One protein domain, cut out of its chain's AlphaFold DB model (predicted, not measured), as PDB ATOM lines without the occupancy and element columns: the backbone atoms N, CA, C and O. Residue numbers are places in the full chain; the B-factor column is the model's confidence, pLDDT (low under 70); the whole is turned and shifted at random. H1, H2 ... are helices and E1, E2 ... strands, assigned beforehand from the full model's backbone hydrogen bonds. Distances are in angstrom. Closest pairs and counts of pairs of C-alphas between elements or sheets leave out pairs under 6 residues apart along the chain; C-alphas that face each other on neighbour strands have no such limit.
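What this domain is: This is residues 27 to 130 of the 130 residues of an uncharacterized protein of Phaeocystidibacter marisrubri (UniProt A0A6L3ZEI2). A twisted sheet of four strands, E1, E7, E6 and E5, curls round one helix, H1, and a smaller sheet of three strands, E2, E3 and E4, sits beside its E1 edge. The printed part has 104 residues, with seven named strands and one named helix in the order E1, E2, E3, E4, H1, E5, E6, E7. The larger sheet runs E1, E7, E6, E5 and the smaller E2, E3, E4, both antiparallel throughout; the class is mostly strand. The whole is compact, with a radius of gyration of the C-alphas of 13.5 A and spans of 39 by 34 by 26 A.

Where its parts are: E1, residues 27 to 31, begins at C-alpha 27, (286.165, 95.611, 224.800). E2 is residues 45 to 47. E3, residues 54 to 61, is 20.5 A long, and E4, residues 67 to 72, is 16.4 A long. H1, residues 81 to 91, begins at C-alpha 81, (289.607, 103.801, 226.638), and is 15.2 A long. E5, residues 100 to 105, is 16.5 A long. E6, residues 108 to 119, is the longest strand by residues, 27.6 A from first to last C-alpha, and bends by 77 degrees at residue 116. E7, residues 122 to 129, is 21.5 A long and ends at C-alpha 129, (293.634, 92.973, 228.320).

How they stand to each other: In the larger sheet E1 and E5 are the edge strands. E1 and E7 are antiparallel at 162 degrees, with N 29 and O 125 at 2.8 A. E7 and E6 form a hairpin at 160 degrees, with N 113 and O 126 at 2.9 A. E6 and E5 form another at 135 degrees, with N 103 and O 110 at 2.8 A. E5, E6 and E7 are a meander, each strand the antiparallel neighbour of the one before; so are E2, E3 and E4. H1 on one face of the larger sheet gives two layers; its closest C-alphas to E6 are those of Leu 89 and Asn 117, 6.2 A. Every O i to N i+4 pair of H1 is within hydrogen-bond range. E3 pairs with E2 over residues 54 to 57, N 46 and O 56 at 2.9 A, and with E4 over residues 57 to 61, N 59 and O 69 at 2.9 A. The closest C-alphas of E1 and E2 are those of Val 27 and Trp 46, 5.1 A. E3 and E7 are apart.

The domain as a whole: The C-alphas farthest apart, of Ser 73 and Glu 95, are 39.2 A apart. The printed part has no cut and ends at the chain's last residue, 130. The link E1 to E2, residues 32 to 44, is long. Mean pLDDT of the printed part is 75.9; residues 33 to 43, 47 to 54, 61 to 67 and 94 to 97 are under 70.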
ATOM      1  N   VAL A  27     287.065  94.492 225.077       86.19
ATOM      2  CA  VAL A  27     286.165  95.611 224.800       86.19
ATOM      3  C   VAL A  27     286.170  95.891 223.305       86.19
ATOM      4  O   VAL A  27     287.205  96.228 222.742       86.19
ATOM      5  N   ILE A  28     285.008  95.779 222.658       86.88
ATOM      6  CA  ILE A  28     284.810  96.300 221.300       86.88
ATOM      7  C   ILE A  28     284.349  97.745 221.455       86.88
ATOM      8  O   ILE A  28     283.201  97.988 221.826       86.88
ATOM      9  N   TYR A  29     285.265  98.679 221.223       86.19
ATOM     10  CA  TYR A  29     285.059 100.103 221.407       86.19
ATOM     11  C   TYR A  29     284.734 100.791 220.081       86.19
ATOM     12  O   TYR A  29     285.578 100.875 219.192       86.19
ATOM     13  N   LYS A  30     283.518 101.310 219.947       85.19
ATOM     14  CA  LYS A  30     283.077 102.143 218.831       85.19
ATOM     15  C   LYS A  30     283.070 103.611 219.242       85.19
ATOM     16  O   LYS A  30     282.294 104.002 220.113       85.19
ATOM     17  N   ARG A  31     283.880 104.426 218.581       80.38
ATOM     18  CA  ARG A  31     283.893 105.880 218.744       80.38
ATOM     19  C   ARG A  31     283.085 106.540 217.628       80.38
ATOM     20  O   ARG A  31     283.141 106.109 216.478       80.38
ATOM     21  N   SER A  32     282.290 107.544 217.990       75.06
ATOM     22  CA  SER A  32     281.472 108.315 217.047       75.06
ATOM     23  C   SER A  32     281.359 109.774 217.489       75.06
ATOM     24  O   SER A  32     280.406 110.178 218.160       75.06
ATOM     25  N   GLY A  33     282.340 110.566 217.082       63.19
ATOM     26  CA  GLY A  33     282.197 111.934 216.611       63.19
ATOM     27  C   GLY A  33     282.073 113.032 217.646       63.19
ATOM     28  O   GLY A  33     281.999 114.177 217.222       63.19
ATOM     29  N   GLY A  34     282.009 112.739 218.952       55.72
ATOM     30  CA  GLY A  34     282.074 113.733 220.043       55.72
ATOM     31  C   GLY A  34     281.121 114.947 219.967       55.72
ATOM     32  O   GLY A  34     281.212 115.833 220.809       55.72
ATOM     33  N   GLY A  35     280.235 115.026 218.968       45.22
ATOM     34  CA  GLY A  35     279.373 116.166 218.670       45.22
ATOM     35  C   GLY A  35     278.045 116.102 219.416       45.22
ATOM     36  O   GLY A  35     277.825 115.212 220.232       45.22
ATOM     37  N   GLU A  36     277.131 117.018 219.088       37.59
ATOM     38  CA  GLU A  36     275.848 117.256 219.785       37.59
ATOM     39  C   GLU A  36     274.975 115.989 219.971       37.59
ATOM     40  O   GLU A  36     274.140 115.942 220.866       37.59
ATOM     41  N   ASN A  37     275.234 114.930 219.186       45.34
ATOM     42  CA  ASN A  37     274.582 113.616 219.249       45.34
ATOM     43  C   ASN A  37     275.533 112.417 219.517       45.34
ATOM     44  O   ASN A  37     275.130 111.294 219.217       45.34
ATOM     45  N   GLY A  38     276.757 112.622 220.037       57.53
ATOM     46  CA  GLY A  38     277.887 111.660 220.116       57.53
ATOM     47  C   GLY A  38     277.601 110.257 220.700       57.53
ATOM     48  O   GLY A  38     276.852 109.469 220.125       57.53
ATOM     49  N   TYR A  39     278.198 109.867 221.840       57.66
ATOM     50  CA  TYR A  39     277.940 108.539 222.445       57.66
ATOM     51  C   TYR A  39     276.482 108.297 222.874       57.66
ATOM     52  O   TYR A  39     276.138 107.185 223.271       57.66
ATOM     53  N   SER A  40     275.595 109.291 222.771       49.72
ATOM     54  CA  SER A  40     274.161 109.162 223.065       49.72
ATOM     55  C   SER A  40     273.451 108.054 222.273       49.72
ATOM     56  O   SER A  40     272.410 107.572 222.714       49.72
ATOM     57  N   SER A  41     274.015 107.601 221.147       51.19
ATOM     58  CA  SER A  41     273.496 106.462 220.368       51.19
ATOM     59  C   SER A  41     274.284 105.156 220.548       51.19
ATOM     60  O   SER A  41     273.856 104.102 220.069       51.19
ATOM     61  N   VAL A  42     275.416 105.180 221.256       59.19
ATOM     62  CA  VAL A  42     276.393 104.089 221.246       59.19
ATOM     63  C   VAL A  42     276.294 103.278 222.540       59.19
ATOM     64  O   VAL A  42     276.946 103.560 223.542       59.19
ATOM     65  N   LYS A  43     275.463 102.232 222.519       64.12
ATOM     66  CA  LYS A  43     275.413 101.228 223.593       64.12
ATOM     67  C   LYS A  43     276.509 100.196 223.365       64.12
ATOM     68  O   LYS A  43     276.452  99.458 222.385       64.12
ATOM     69  N   GLN A  44     277.472 100.126 224.279       73.12
ATOM     70  CA  GLN A  44     278.595  99.193 224.183       73.12
ATOM     71  C   GLN A  44     278.686  98.335 225.428       73.12
ATOM     72  O   GLN A  44     278.370  98.774 226.538       73.12
ATOM     73  N   LYS A  45     279.103  97.096 225.210       71.81
ATOM     74  CA  LYS A  45     279.166  96.055 226.219       71.81
ATOM     75  C   LYS A  45     280.594  95.556 226.330       71.81
ATOM     76  O   LYS A  45     281.288  95.416 225.326       71.81
ATOM     77  N   TRP A  46     280.992  95.292 227.558       72.94
ATOM     78  CA  TRP A  46     282.215  94.587 227.882       72.94
ATOM     79  C   TRP A  46     281.852  93.105 227.981       72.94
ATOM     80  O   TRP A  46     280.902  92.743 228.682       72.94
ATOM     81  N   LEU A  47     282.561  92.289 227.201       67.81
ATOM     82  CA  LEU A  47     282.394  90.843 227.136       67.81
ATOM     83  C   LEU A  47     283.438  90.152 228.020       67.81
ATOM     84  O   LEU A  47     284.628  90.459 227.924       67.81
ATOM     85  N   ASP A  48     282.987  89.215 228.844       63.25
ATOM     86  CA  ASP A  48     283.840  88.171 229.405       63.25
ATOM     87  C   ASP A  48     284.106  87.146 228.294       63.25
ATOM     88  O   ASP A  48     283.178  86.597 227.697       63.25
ATOM     89  N   THR A  49     285.376  86.931 227.962       60.06
ATOM     90  CA  THR A  49     285.758  86.061 226.836       60.06
ATOM     91  C   THR A  49     285.647  84.575 227.157       60.06
ATOM     92  O   THR A  49     285.716  83.741 226.256       60.06
ATOM     93  N   THR A  50     285.452  84.244 228.431       58.78
ATOM     94  CA  THR A  50     285.275  82.882 228.933       58.78
ATOM     95  C   THR A  50     283.811  82.452 228.960       58.78
ATOM     96  O   THR A  50     283.533  81.258 228.831       58.78
ATOM     97  N   SER A  51     282.881  83.394 229.128       54.97
ATOM     98  CA  SER A  51     281.447  83.110 229.297       54.97
ATOM     99  C   SER A  51     280.538  83.742 228.234       54.97
ATOM    100  O   SER A  51     279.346  83.440 228.210       54.97
ATOM    101  N   ASP A  52     281.069  84.607 227.359       59.31
ATOM    102  CA  ASP A  52     280.304  85.490 226.459       59.31
ATOM    103  C   ASP A  52     279.267  86.371 227.200       59.31
ATOM    104  O   ASP A  52     278.403  87.010 226.583       59.31
ATOM    105  N   GLU A  53     279.342  86.451 228.533       63.44
ATOM    106  CA  GLU A  53     278.439  87.259 229.337       63.44
ATOM    107  C   GLU A  53     278.845  88.737 229.301       63.44
ATOM    108  O   GLU A  53     280.013  89.125 229.219       63.44
ATOM    109  N   THR A  54     277.834  89.607 229.342       63.06
ATOM    110  CA  THR A  54     278.055  91.047 229.470       63.06
ATOM    111  C   THR A  54     278.341  91.379 230.930       63.06
ATOM    112  O   THR A  54     277.409  91.441 231.729       63.06
ATOM    113  N   VAL A  55     279.600  91.655 231.260       73.94
ATOM    114  CA  VAL A  55     280.037  91.980 232.632       73.94
ATOM    115  C   VAL A  55     280.112  93.488 232.900       73.94
ATOM    116  O   VAL A  55     280.060  93.936 234.042       73.94
ATOM    117  N   GLY A  56     280.133  94.310 231.847       76.75
ATOM    118  CA  GLY A  56     280.168  95.764 231.981       76.75
ATOM    119  C   GLY A  56     279.535  96.511 230.812       76.75
ATOM    120  O   GLY A  56     279.190  95.942 229.772       76.75
ATOM    121  N   SER A  57     279.372  97.821 230.977       79.88
ATOM    122  CA  SER A  57     278.822  98.698 229.938       79.88
ATOM    123  C   SER A  57     279.481 100.069 229.943       79.88
ATOM    124  O   SER A  57     279.947 100.545 230.981       79.88
ATOM    125  N   LEU A  58     279.494 100.709 228.777       79.12
ATOM    126  CA  LEU A  58     279.876 102.108 228.657       79.12
ATOM    127  C   LEU A  58     278.717 102.979 229.154       79.12
ATOM    128  O   LEU A  58     277.613 102.922 228.608       79.12
ATOM    129  N   LYS A  59     278.959 103.790 230.184       78.44
ATOM    130  CA  LYS A  59     277.993 104.768 230.687       78.44
ATOM    131  C   LYS A  59     278.485 106.174 230.390       78.44
ATOM    132  O   LYS A  59     279.552 106.564 230.847       78.44
ATOM    133  N   CYS A  60     277.674 106.938 229.674       75.06
ATOM    134  CA  CYS A  60     277.967 108.319 229.316       75.06
ATOM    135  C   CYS A  60     277.056 109.265 230.098       75.06
ATOM    136  O   CYS A  60     275.870 108.982 230.275       75.06
ATOM    137  N   THR A  61     277.606 110.371 230.593       68.88
ATOM    138  CA  THR A  61     276.854 111.381 231.352       68.88
ATOM    139  C   THR A  61     277.018 112.763 230.732       68.88
ATOM    140  O   THR A  61     278.144 113.149 230.432       68.88
ATOM    141  N   GLY A  62     275.914 113.513 230.625       56.25
ATOM    142  CA  GLY A  62     275.886 114.904 230.160       56.25
ATOM    143  C   GLY A  62     275.458 115.051 228.698       56.25
ATOM    144  O   GLY A  62     275.972 114.360 227.823       56.25
ATOM    145  N   GLU A  63     274.508 115.951 228.436       50.28
ATOM    146  CA  GLU A  63     274.202 116.411 227.078       50.28
ATOM    147  C   GLU A  63     275.359 117.307 226.595       50.28
ATOM    148  O   GLU A  63     275.726 118.273 227.264       50.28
ATOM    149  N   GLY A  64     275.973 116.965 225.459       45.28
ATOM    150  CA  GLY A  64     276.868 117.860 224.710       45.28
ATOM    151  C   GLY A  64     278.367 117.871 225.054       45.28
ATOM    152  O   GLY A  64     279.134 118.369 224.239       45.28
ATOM    153  N   LEU A  65     278.827 117.305 226.181       50.41
ATOM    154  CA  LEU A  65     280.263 117.127 226.499       50.41
ATOM    155  C   LEU A  65     280.485 115.766 227.165       50.41
ATOM    156  O   LEU A  65     280.424 115.600 228.384       50.41
ATOM    157  N   ILE A  66     280.637 114.762 226.317       60.72
ATOM    158  CA  ILE A  66     280.279 113.384 226.612       60.72
ATOM    159  C   ILE A  66     281.448 112.667 227.291       60.72
ATOM    160  O   ILE A  66     282.306 112.090 226.633       60.72
ATOM    161  N   ARG A  67     281.481 112.679 228.628       65.31
ATOM    162  CA  ARG A  67     282.386 111.804 229.380       65.31
ATOM    163  C   ARG A  67     281.739 110.431 229.508       65.31
ATOM    164  O   ARG A  67     280.706 110.290 230.171       65.31
ATOM    165  N   CYS A  68     282.341 109.431 228.878       73.06
ATOM    166  CA  CYS A  68     281.938 108.040 229.015       73.06
ATOM    167  C   CYS A  68     282.919 107.285 229.900       73.06
ATOM    168  O   CYS A  68     284.127 107.456 229.799       73.06
ATOM    169  N   ILE A  69     282.389 106.443 230.777       77.06
ATOM    170  CA  ILE A  69     283.179 105.611 231.673       77.06
ATOM    171  C   ILE A  69     282.668 104.184 231.529       77.06
ATOM    172  O   ILE A  69     281.465 103.920 231.626       77.06
ATOM    173  N   TRP A  70     283.582 103.258 231.266       80.56
ATOM    174  CA  TRP A  70     283.293 101.832 231.360       80.56
ATOM    175  C   TRP A  70     283.029 101.476 232.813       80.56
ATOM    176  O   TRP A  70     283.772 101.914 233.678       80.56
ATOM    177  N   GLN A  71     281.982 100.716 233.111       79.62
ATOM    178  CA  GLN A  71     281.680 100.325 234.489       79.62
ATOM    179  C   GLN A  71     281.137  98.895 234.586       79.62
ATOM    180  O   GLN A  71     280.348  98.464 233.740       79.62
ATOM    181  N   THR A  72     281.521  98.209 235.663       78.38
ATOM    182  CA  THR A  72     280.968  96.929 236.143       78.38
ATOM    183  C   THR A  72     280.311  97.181 237.499       78.38
ATOM    184  O   THR A  72     280.869  97.889 238.333       78.38
ATOM    185  N   SER A  73     279.089  96.687 237.718       77.81
ATOM    186  CA  SER A  73     278.384  96.804 239.012       77.81
ATOM    187  C   SER A  73     278.358  98.218 239.640       77.81
ATOM    188  O   SER A  73     278.327  98.375 240.857       77.81
ATOM    189  N   GLY A  74     278.372  99.273 238.812       72.94
ATOM    190  CA  GLY A  74     278.398 100.678 239.254       72.94
ATOM    191  C   GLY A  74     279.782 101.234 239.623       72.94
ATOM    192  O   GLY A  74     279.882 102.408 239.976       72.94
ATOM    193  N   VAL A  75     280.839 100.432 239.509       77.56
ATOM    194  CA  VAL A  75     282.237 100.836 239.695       77.56
ATOM    195  C   VAL A  75     282.847 101.180 238.340       77.56
ATOM    196  O   VAL A  75     282.809 100.375 237.410       77.56
ATOM    197  N   GLY A  76     283.400 102.390 238.225       78.81
ATOM    198  CA  GLY A  76     284.065 102.859 237.011       78.81
ATOM    199  C   GLY A  76     285.430 102.206 236.808       78.81
ATOM    200  O   GLY A  76     286.256 102.173 237.720       78.81
ATOM    201  N   TYR A  77     285.672 101.731 235.593       82.31
ATOM    202  CA  TYR A  77     286.970 101.302 235.113       82.31
ATOM    203  C   TYR A  77     287.891 102.531 235.004       82.31
ATOM    204  O   TYR A  77     287.487 103.560 234.455       82.31
ATOM    205  N   PRO A  78     289.111 102.459 235.552       79.69
ATOM    206  CA  PRO A  78     289.988 103.615 235.727       79.69
ATOM    207  C   PRO A  78     290.712 104.048 234.449       79.69
ATOM    208  O   PRO A  78     291.195 105.177 234.392       79.69
ATOM    209  N   ILE A  79     290.834 103.166 233.451       83.88
ATOM    210  CA  ILE A  79     291.514 103.475 232.190       83.88
ATOM    211  C   ILE A  79     290.508 104.092 231.224       83.88
ATOM    212  O   ILE A  79     289.466 103.505 230.922       83.88
ATOM    213  N   ASP A  80     290.853 105.271 230.717       84.38
ATOM    214  CA  ASP A  80     290.052 106.005 229.748       84.38
ATOM    215  C   ASP A  80     290.276 105.466 228.325       84.38
ATOM    216  O   ASP A  80     291.112 105.956 227.567       84.38
ATOM    217  N   LEU A  81     289.534 104.414 227.971       85.88
ATOM    218  CA  LEU A  81     289.607 103.801 226.638       85.88
ATOM    219  C   LEU A  81     289.150 104.734 225.512       85.88
ATOM    220  O   LEU A  81     289.506 104.482 224.364       85.88
ATOM    221  N   ASP A  82     288.393 105.793 225.818       84.25
ATOM    222  CA  ASP A  82     287.975 106.775 224.819       84.25
ATOM    223  C   ASP A  82     289.176 107.543 224.269       84.25
ATOM    224  O   ASP A  82     289.376 107.620 223.056       84.25
ATOM    225  N   THR A  83     290.018 108.028 225.185       85.06
ATOM    226  CA  THR A  83     291.249 108.751 224.849       85.06
ATOM    227  C   THR A  83     292.178 107.872 224.012       85.06
ATOM    228  O   THR A  83     292.642 108.290 222.954       85.06
ATOM    229  N   TYR A  84     292.396 106.619 224.425       89.25
ATOM    230  CA  TYR A  84     293.246 105.702 223.659       89.25
ATOM    231  C   TYR A  84     292.659 105.368 222.285       89.25
ATOM    232  O   TYR A  84     293.407 105.286 221.313       89.25
ATOM    233  N   ALA A  85     291.341 105.183 222.173       87.44
ATOM    234  CA  ALA A  85     290.699 104.935 220.886       87.44
ATOM    235  C   ALA A  85     290.869 106.125 219.932       87.44
ATOM    236  O   ALA A  85     291.220 105.911 218.775       87.44
ATOM    237  N   GLU A  86     290.679 107.359 220.407       86.81
ATOM    238  CA  GLU A  86     290.895 108.577 219.615       86.81
ATOM    239  C   GLU A  86     292.338 108.686 219.113       86.81
ATOM    240  O   GLU A  86     292.561 108.928 217.925       86.81
ATOM    241  N   GLU A  87     293.321 108.466 219.990       88.50
ATOM    242  CA  GLU A  87     294.741 108.516 219.632       88.50
ATOM    243  C   GLU A  87     295.102 107.451 218.591       88.50
ATOM    244  O   GLU A  87     295.745 107.759 217.583       88.50
ATOM    245  N   ILE A  88     294.656 106.208 218.804       89.94
ATOM    246  CA  ILE A  88     294.861 105.098 217.867       89.94
ATOM    247  C   ILE A  88     294.234 105.443 216.513       89.94
ATOM    248  O   ILE A  88     294.917 105.408 215.495       89.94
ATOM    249  N   LEU A  89     292.952 105.805 216.481       87.00
ATOM    250  CA  LEU A  89     292.233 106.077 215.234       87.00
ATOM    251  C   LEU A  89     292.820 107.276 214.484       87.00
ATOM    252  O   LEU A  89     292.926 107.230 213.263       87.00
ATOM    253  N   THR A  90     293.282 108.305 215.196       86.69
ATOM    254  CA  THR A  90     293.982 109.450 214.592       86.69
ATOM    255  C   THR A  90     295.324 109.040 213.981       86.69
ATOM    256  O   THR A  90     295.668 109.474 212.885       86.69
ATOM    257  N   MET A  91     296.081 108.173 214.658       85.38
ATOM    258  CA  MET A  91     297.365 107.664 214.162       85.38
ATOM    259  C   MET A  91     297.215 106.840 212.876       85.38
ATOM    260  O   MET A  91     298.088 106.906 212.014       85.38
ATOM    261  N   TYR A  92     296.117 106.094 212.736       82.31
ATOM    262  CA  TYR A  92     295.818 105.286 211.547       82.31
ATOM    263  C   TYR A  92     294.889 105.997 210.539       82.31
ATOM    264  O   TYR A  92     294.401 105.356 209.613       82.31
ATOM    265  N   ASP A  93     294.599 107.297 210.701       73.88
ATOM    266  CA  ASP A  93     293.714 108.068 209.797       73.88
ATOM    267  C   ASP A  93     294.409 108.420 208.468       73.88
ATOM    268  O   ASP A  93     293.782 108.567 207.420       73.88
ATOM    269  N   SER A  94     295.740 108.538 208.478       62.72
ATOM    270  CA  SER A  94     296.498 109.008 207.314       62.72
ATOM    271  C   SER A  94     296.898 107.920 206.314       62.72
ATOM    272  O   SER A  94     297.256 108.256 205.187       62.72
ATOM    273  N   GLU A  95     296.856 106.640 206.686       56.12
ATOM    274  CA  GLU A  95     297.254 105.513 205.832       56.12
ATOM    275  C   GLU A  95     296.355 104.313 206.169       56.12
ATOM    276  O   GLU A  95     296.149 104.018 207.338       56.12
ATOM    277  N   SER A  96     295.771 103.680 205.150       53.16
ATOM    278  CA  SER A  96     294.646 102.724 205.170       53.16
ATOM    279  C   SER A  96     294.887 101.381 205.888       53.16
ATOM    280  O   SER A  96     294.478 100.335 205.385       53.16
ATOM    281  N   ASP A  97     295.582 101.382 207.015       57.22
ATOM    282  CA  ASP A  97     296.143 100.185 207.616       57.22
ATOM    283  C   ASP A  97     295.340  99.720 208.831       57.22
ATOM    284  O   ASP A  97     295.096 100.461 209.787       57.22
ATOM    285  N   ASP A  98     295.010  98.428 208.809       71.88
ATOM    286  CA  ASP A  98     294.706  97.649 209.999       71.88
ATOM    287  C   ASP A  98     295.809  97.893 211.048       71.88
ATOM    288  O   ASP A  98     296.965  97.486 210.893       71.88
ATOM    289  N   GLY A  99     295.466  98.597 212.124       83.12
ATOM    290  CA  GLY A  99     296.391  98.955 213.192       83.12
ATOM    291  C   GLY A  99     296.339  97.964 214.342       83.12
ATOM    292  O   GLY A  99     295.262  97.616 214.807       83.12
ATOM    293  N   SER A 100     297.483  97.519 214.860       91.44
ATOM    294  CA  SER A 100     297.515  96.768 216.120       91.44
ATOM    295  C   SER A 100     298.757  97.082 216.936       91.44
ATOM    296  O   SER A 100     299.791  97.479 216.391       91.44
ATOM    297  N   GLY A 101     298.657  96.909 218.249       91.50
ATOM    298  CA  GLY A 101     299.760  97.188 219.158       91.50
ATOM    299  C   GLY A 101     299.459  96.813 220.600       91.50
ATOM    300  O   GLY A 101     298.462  96.157 220.899       91.50
ATOM    301  N   THR A 102     300.356  97.217 221.494       92.50
ATOM    302  CA  THR A 102     300.266  96.971 222.935       92.50
ATOM    303  C   THR A 102     300.463  98.282 223.674       92.50
ATOM    304  O   THR A 102     301.378  99.040 223.356       92.50
ATOM    305  N   ILE A 103     299.616  98.535 224.665       91.50
ATOM    306  CA  ILE A 103     299.661  99.704 225.537       91.50
ATOM    307  C   ILE A 103     299.835  99.212 226.976       91.50
ATOM    308  O   ILE A 103     299.229  98.224 227.395       91.50
ATOM    309  N   VAL A 104     300.688  99.909 227.727       89.88
ATOM    310  CA  VAL A 104     300.938  99.656 229.149       89.88
ATOM    311  C   VAL A 104     300.555 100.909 229.931       89.88
ATOM    312  O   VAL A 104     301.106 101.982 229.686       89.88
ATOM    313  N   VAL A 105     299.623 100.773 230.875       85.06
ATOM    314  CA  VAL A 105     299.130 101.861 231.732       85.06
ATOM    315  C   VAL A 105     299.201 101.415 233.187       85.06
ATOM    316  O   VAL A 105     298.398 100.603 233.648       85.06
ATOM    317  N   GLY A 106     300.175 101.937 233.932       84.62
ATOM    318  CA  GLY A 106     300.421 101.492 235.306       84.62
ATOM    319  C   GLY A 106     300.754  99.997 235.353       84.62
ATOM    320  O   GLY A 106     301.736  99.567 234.755       84.62
ATOM    321  N   SER A 107     299.943  99.215 236.069       82.94
ATOM    322  CA  SER A 107     300.065  97.752 236.155       82.94
ATOM    323  C   SER A 107     299.248  96.991 235.108       82.94
ATOM    324  O   SER A 107     299.282  95.764 235.102       82.94
ATOM    325  N   THR A 108     298.493  97.685 234.257       84.12
ATOM    326  CA  THR A 108     297.608  97.063 233.270       84.12
ATOM    327  C   THR A 108     298.275  97.055 231.903       84.12
ATOM    328  O   THR A 108     298.781  98.081 231.447       84.12
ATOM    329  N   THR A 109     298.240  95.907 231.229       89.44
ATOM    330  CA  THR A 109     298.683  95.769 229.838       89.44
ATOM    331  C   THR A 109     297.505  95.329 228.985       89.44
ATOM    332  O   THR A 109     296.745  94.451 229.382       89.44
ATOM    333  N   PHE A 110     297.349  95.928 227.810       91.25
ATOM    334  CA  PHE A 110     296.340  95.509 226.847       91.25
ATOM    335  C   PHE A 110     296.835  95.685 225.418       91.25
ATOM    336  O   PHE A 110     297.665  96.545 225.117       91.25
ATOM    337  N   THR A 111     296.336  94.845 224.524       94.75
ATOM    338  CA  THR A 111     296.523  94.986 223.088       94.75
ATOM    339  C   THR A 111     295.345  95.728 222.476       94.75
ATOM    340  O   THR A 111     294.252  95.771 223.045       94.75
ATOM    341  N   TYR A 112     295.578  96.337 221.318       93.19
ATOM    342  CA  TYR A 112     294.526  96.935 220.512       93.19
ATOM    343  C   TYR A 112     294.568  96.411 219.078       93.19
ATOM    344  O   TYR A 112     295.635  96.064 218.564       93.19
ATOM    345  N   GLN A 113     293.407  96.404 218.429       92.94
ATOM    346  CA  GLN A 113     293.251  96.165 217.000       92.94
ATOM    347  C   GLN A 113     292.215  97.137 216.424       92.94
ATOM    348  O   GLN A 113     291.070  97.151 216.868       92.94
ATOM    349  N   VAL A 114     292.599  97.930 215.430       90.44
ATOM    350  CA  VAL A 114     291.686  98.754 214.635       90.44
ATOM    351  C   VAL A 114     290.928  97.833 213.686       90.44
ATOM    352  O   VAL A 114     291.533  97.048 212.963       90.44
ATOM    353  N   ILE A 115     289.603  97.911 213.726       89.25
ATOM    354  CA  ILE A 115     288.690  97.138 212.871       89.25
ATOM    355  C   ILE A 115     288.116  98.013 211.765       89.25
ATOM    356  O   ILE A 115     287.849  97.547 210.665       89.25
ATOM    357  N   GLU A 116     287.890  99.283 212.081       84.81
ATOM    358  CA  GLU A 116     287.320 100.261 211.170       84.81
ATOM    359  C   GLU A 116     287.879 101.627 211.548       84.81
ATOM    360  O   GLU A 116     287.864 101.986 212.725       84.81
ATOM    361  N   ASN A 117     288.343 102.388 210.562       82.94
ATOM    362  CA  ASN A 117     288.683 103.792 210.735       82.94
ATOM    363  C   ASN A 117     287.782 104.625 209.822       82.94
ATOM    364  O   ASN A 117     287.776 104.436 208.606       82.94
ATOM    365  N   LEU A 118     286.986 105.507 210.419       82.69
ATOM    366  CA  LEU A 118     286.072 106.417 209.726       82.69
ATOM    367  C   LEU A 118     286.675 107.826 209.577       82.69
ATOM    368  O   LEU A 118     286.054 108.709 208.980       82.69
ATOM    369  N   GLY A 119     287.889 108.004 210.098       79.25
ATOM    370  CA  GLY A 119     288.670 109.225 210.126       79.25
ATOM    371  C   GLY A 119     288.252 110.214 211.204       79.25
ATOM    372  O   GLY A 119     287.231 110.046 211.869       79.25
ATOM    373  N   LYS A 120     289.070 111.252 211.414       80.25
ATOM    374  CA  LYS A 120     288.885 112.268 212.472       80.25
ATOM    375  C   LYS A 120     288.808 111.677 213.888       80.25
ATOM    376  O   LYS A 120     288.119 112.221 214.747       80.25
ATOM    377  N   GLY A 121     289.501 110.563 214.120       80.56
ATOM    378  CA  GLY A 121     289.477 109.858 215.401       80.56
ATOM    379  C   GLY A 121     288.219 109.010 215.637       80.56
ATOM    380  O   GLY A 121     287.992 108.599 216.773       80.56
ATOM    381  N   ASP A 122     287.417 108.734 214.603       83.12
ATOM    382  CA  ASP A 122     286.226 107.880 214.675       83.12
ATOM    383  C   ASP A 122     286.452 106.502 214.054       83.12
ATOM    384  O   ASP A 122     287.225 106.338 213.112       83.12
ATOM    385  N   GLY A 123     285.754 105.487 214.569       84.62
ATOM    386  CA  GLY A 123     285.929 104.109 214.120       84.62
ATOM    387  C   GLY A 123     285.683 103.069 215.206       84.62
ATOM    388  O   GLY A 123     285.026 103.330 216.217       84.62
ATOM    389  N   THR A 124     286.209 101.868 214.987       87.00
ATOM    390  CA  THR A 124     286.070 100.725 215.891       87.00
ATOM    391  C   THR A 124     287.439 100.149 216.234       87.00
ATOM    392  O   THR A 124     288.205  99.773 215.347       87.00
ATOM    393  N   VAL A 125     287.718 100.022 217.532       89.44
ATOM    394  CA  VAL A 125     288.938  99.426 218.088       89.44
ATOM    395  C   VAL A 125     288.556  98.308 219.050       89.44
ATOM    396  O   VAL A 125     287.662  98.459 219.877       89.44
ATOM    397  N   ILE A 126     289.233  97.170 218.965       90.44
ATOM    398  CA  ILE A 126     289.117  96.085 219.937       90.44
ATOM    399  C   ILE A 126     290.281  96.196 220.903       90.44
ATOM    400  O   ILE A 126     291.425  96.137 220.471       90.44
ATOM    401  N   PHE A 127     289.982  96.307 222.191       91.44
ATOM    402  CA  PHE A 127     290.957  96.189 223.266       91.44
ATOM    403  C   PHE A 127     290.889  94.788 223.871       91.44
ATOM    404  O   PHE A 127     289.791  94.290 224.134       91.44
ATOM    405  N   THR A 128     292.041  94.168 224.109       90.31
ATOM    406  CA  THR A 128     292.159  92.871 224.792       90.31
ATOM    407  C   THR A 128     293.180  92.987 225.913       90.31
ATOM    408  O   THR A 128     294.339  93.300 225.649       90.31
ATOM    409  N   PHE A 129     292.767  92.774 227.157       87.88
ATOM    410  CA  PHE A 129     293.634  92.973 228.320       87.88
ATOM    411  C   PHE A 129     294.310  91.656 228.713       87.88
ATOM    412  O   PHE A 129     293.774  90.579 228.448       87.88
ATOM    413  N   LEU A 130     295.524  91.764 229.260       84.44
ATOM    414  CA  LEU A 130     296.430  90.649 229.559       84.44
ATOM    415  C   LEU A 130     296.587  90.409 231.062       84.44
ATOM    416  O   LEU A 130     296.588  91.409 231.819       84.44
TER     417      LEU A 130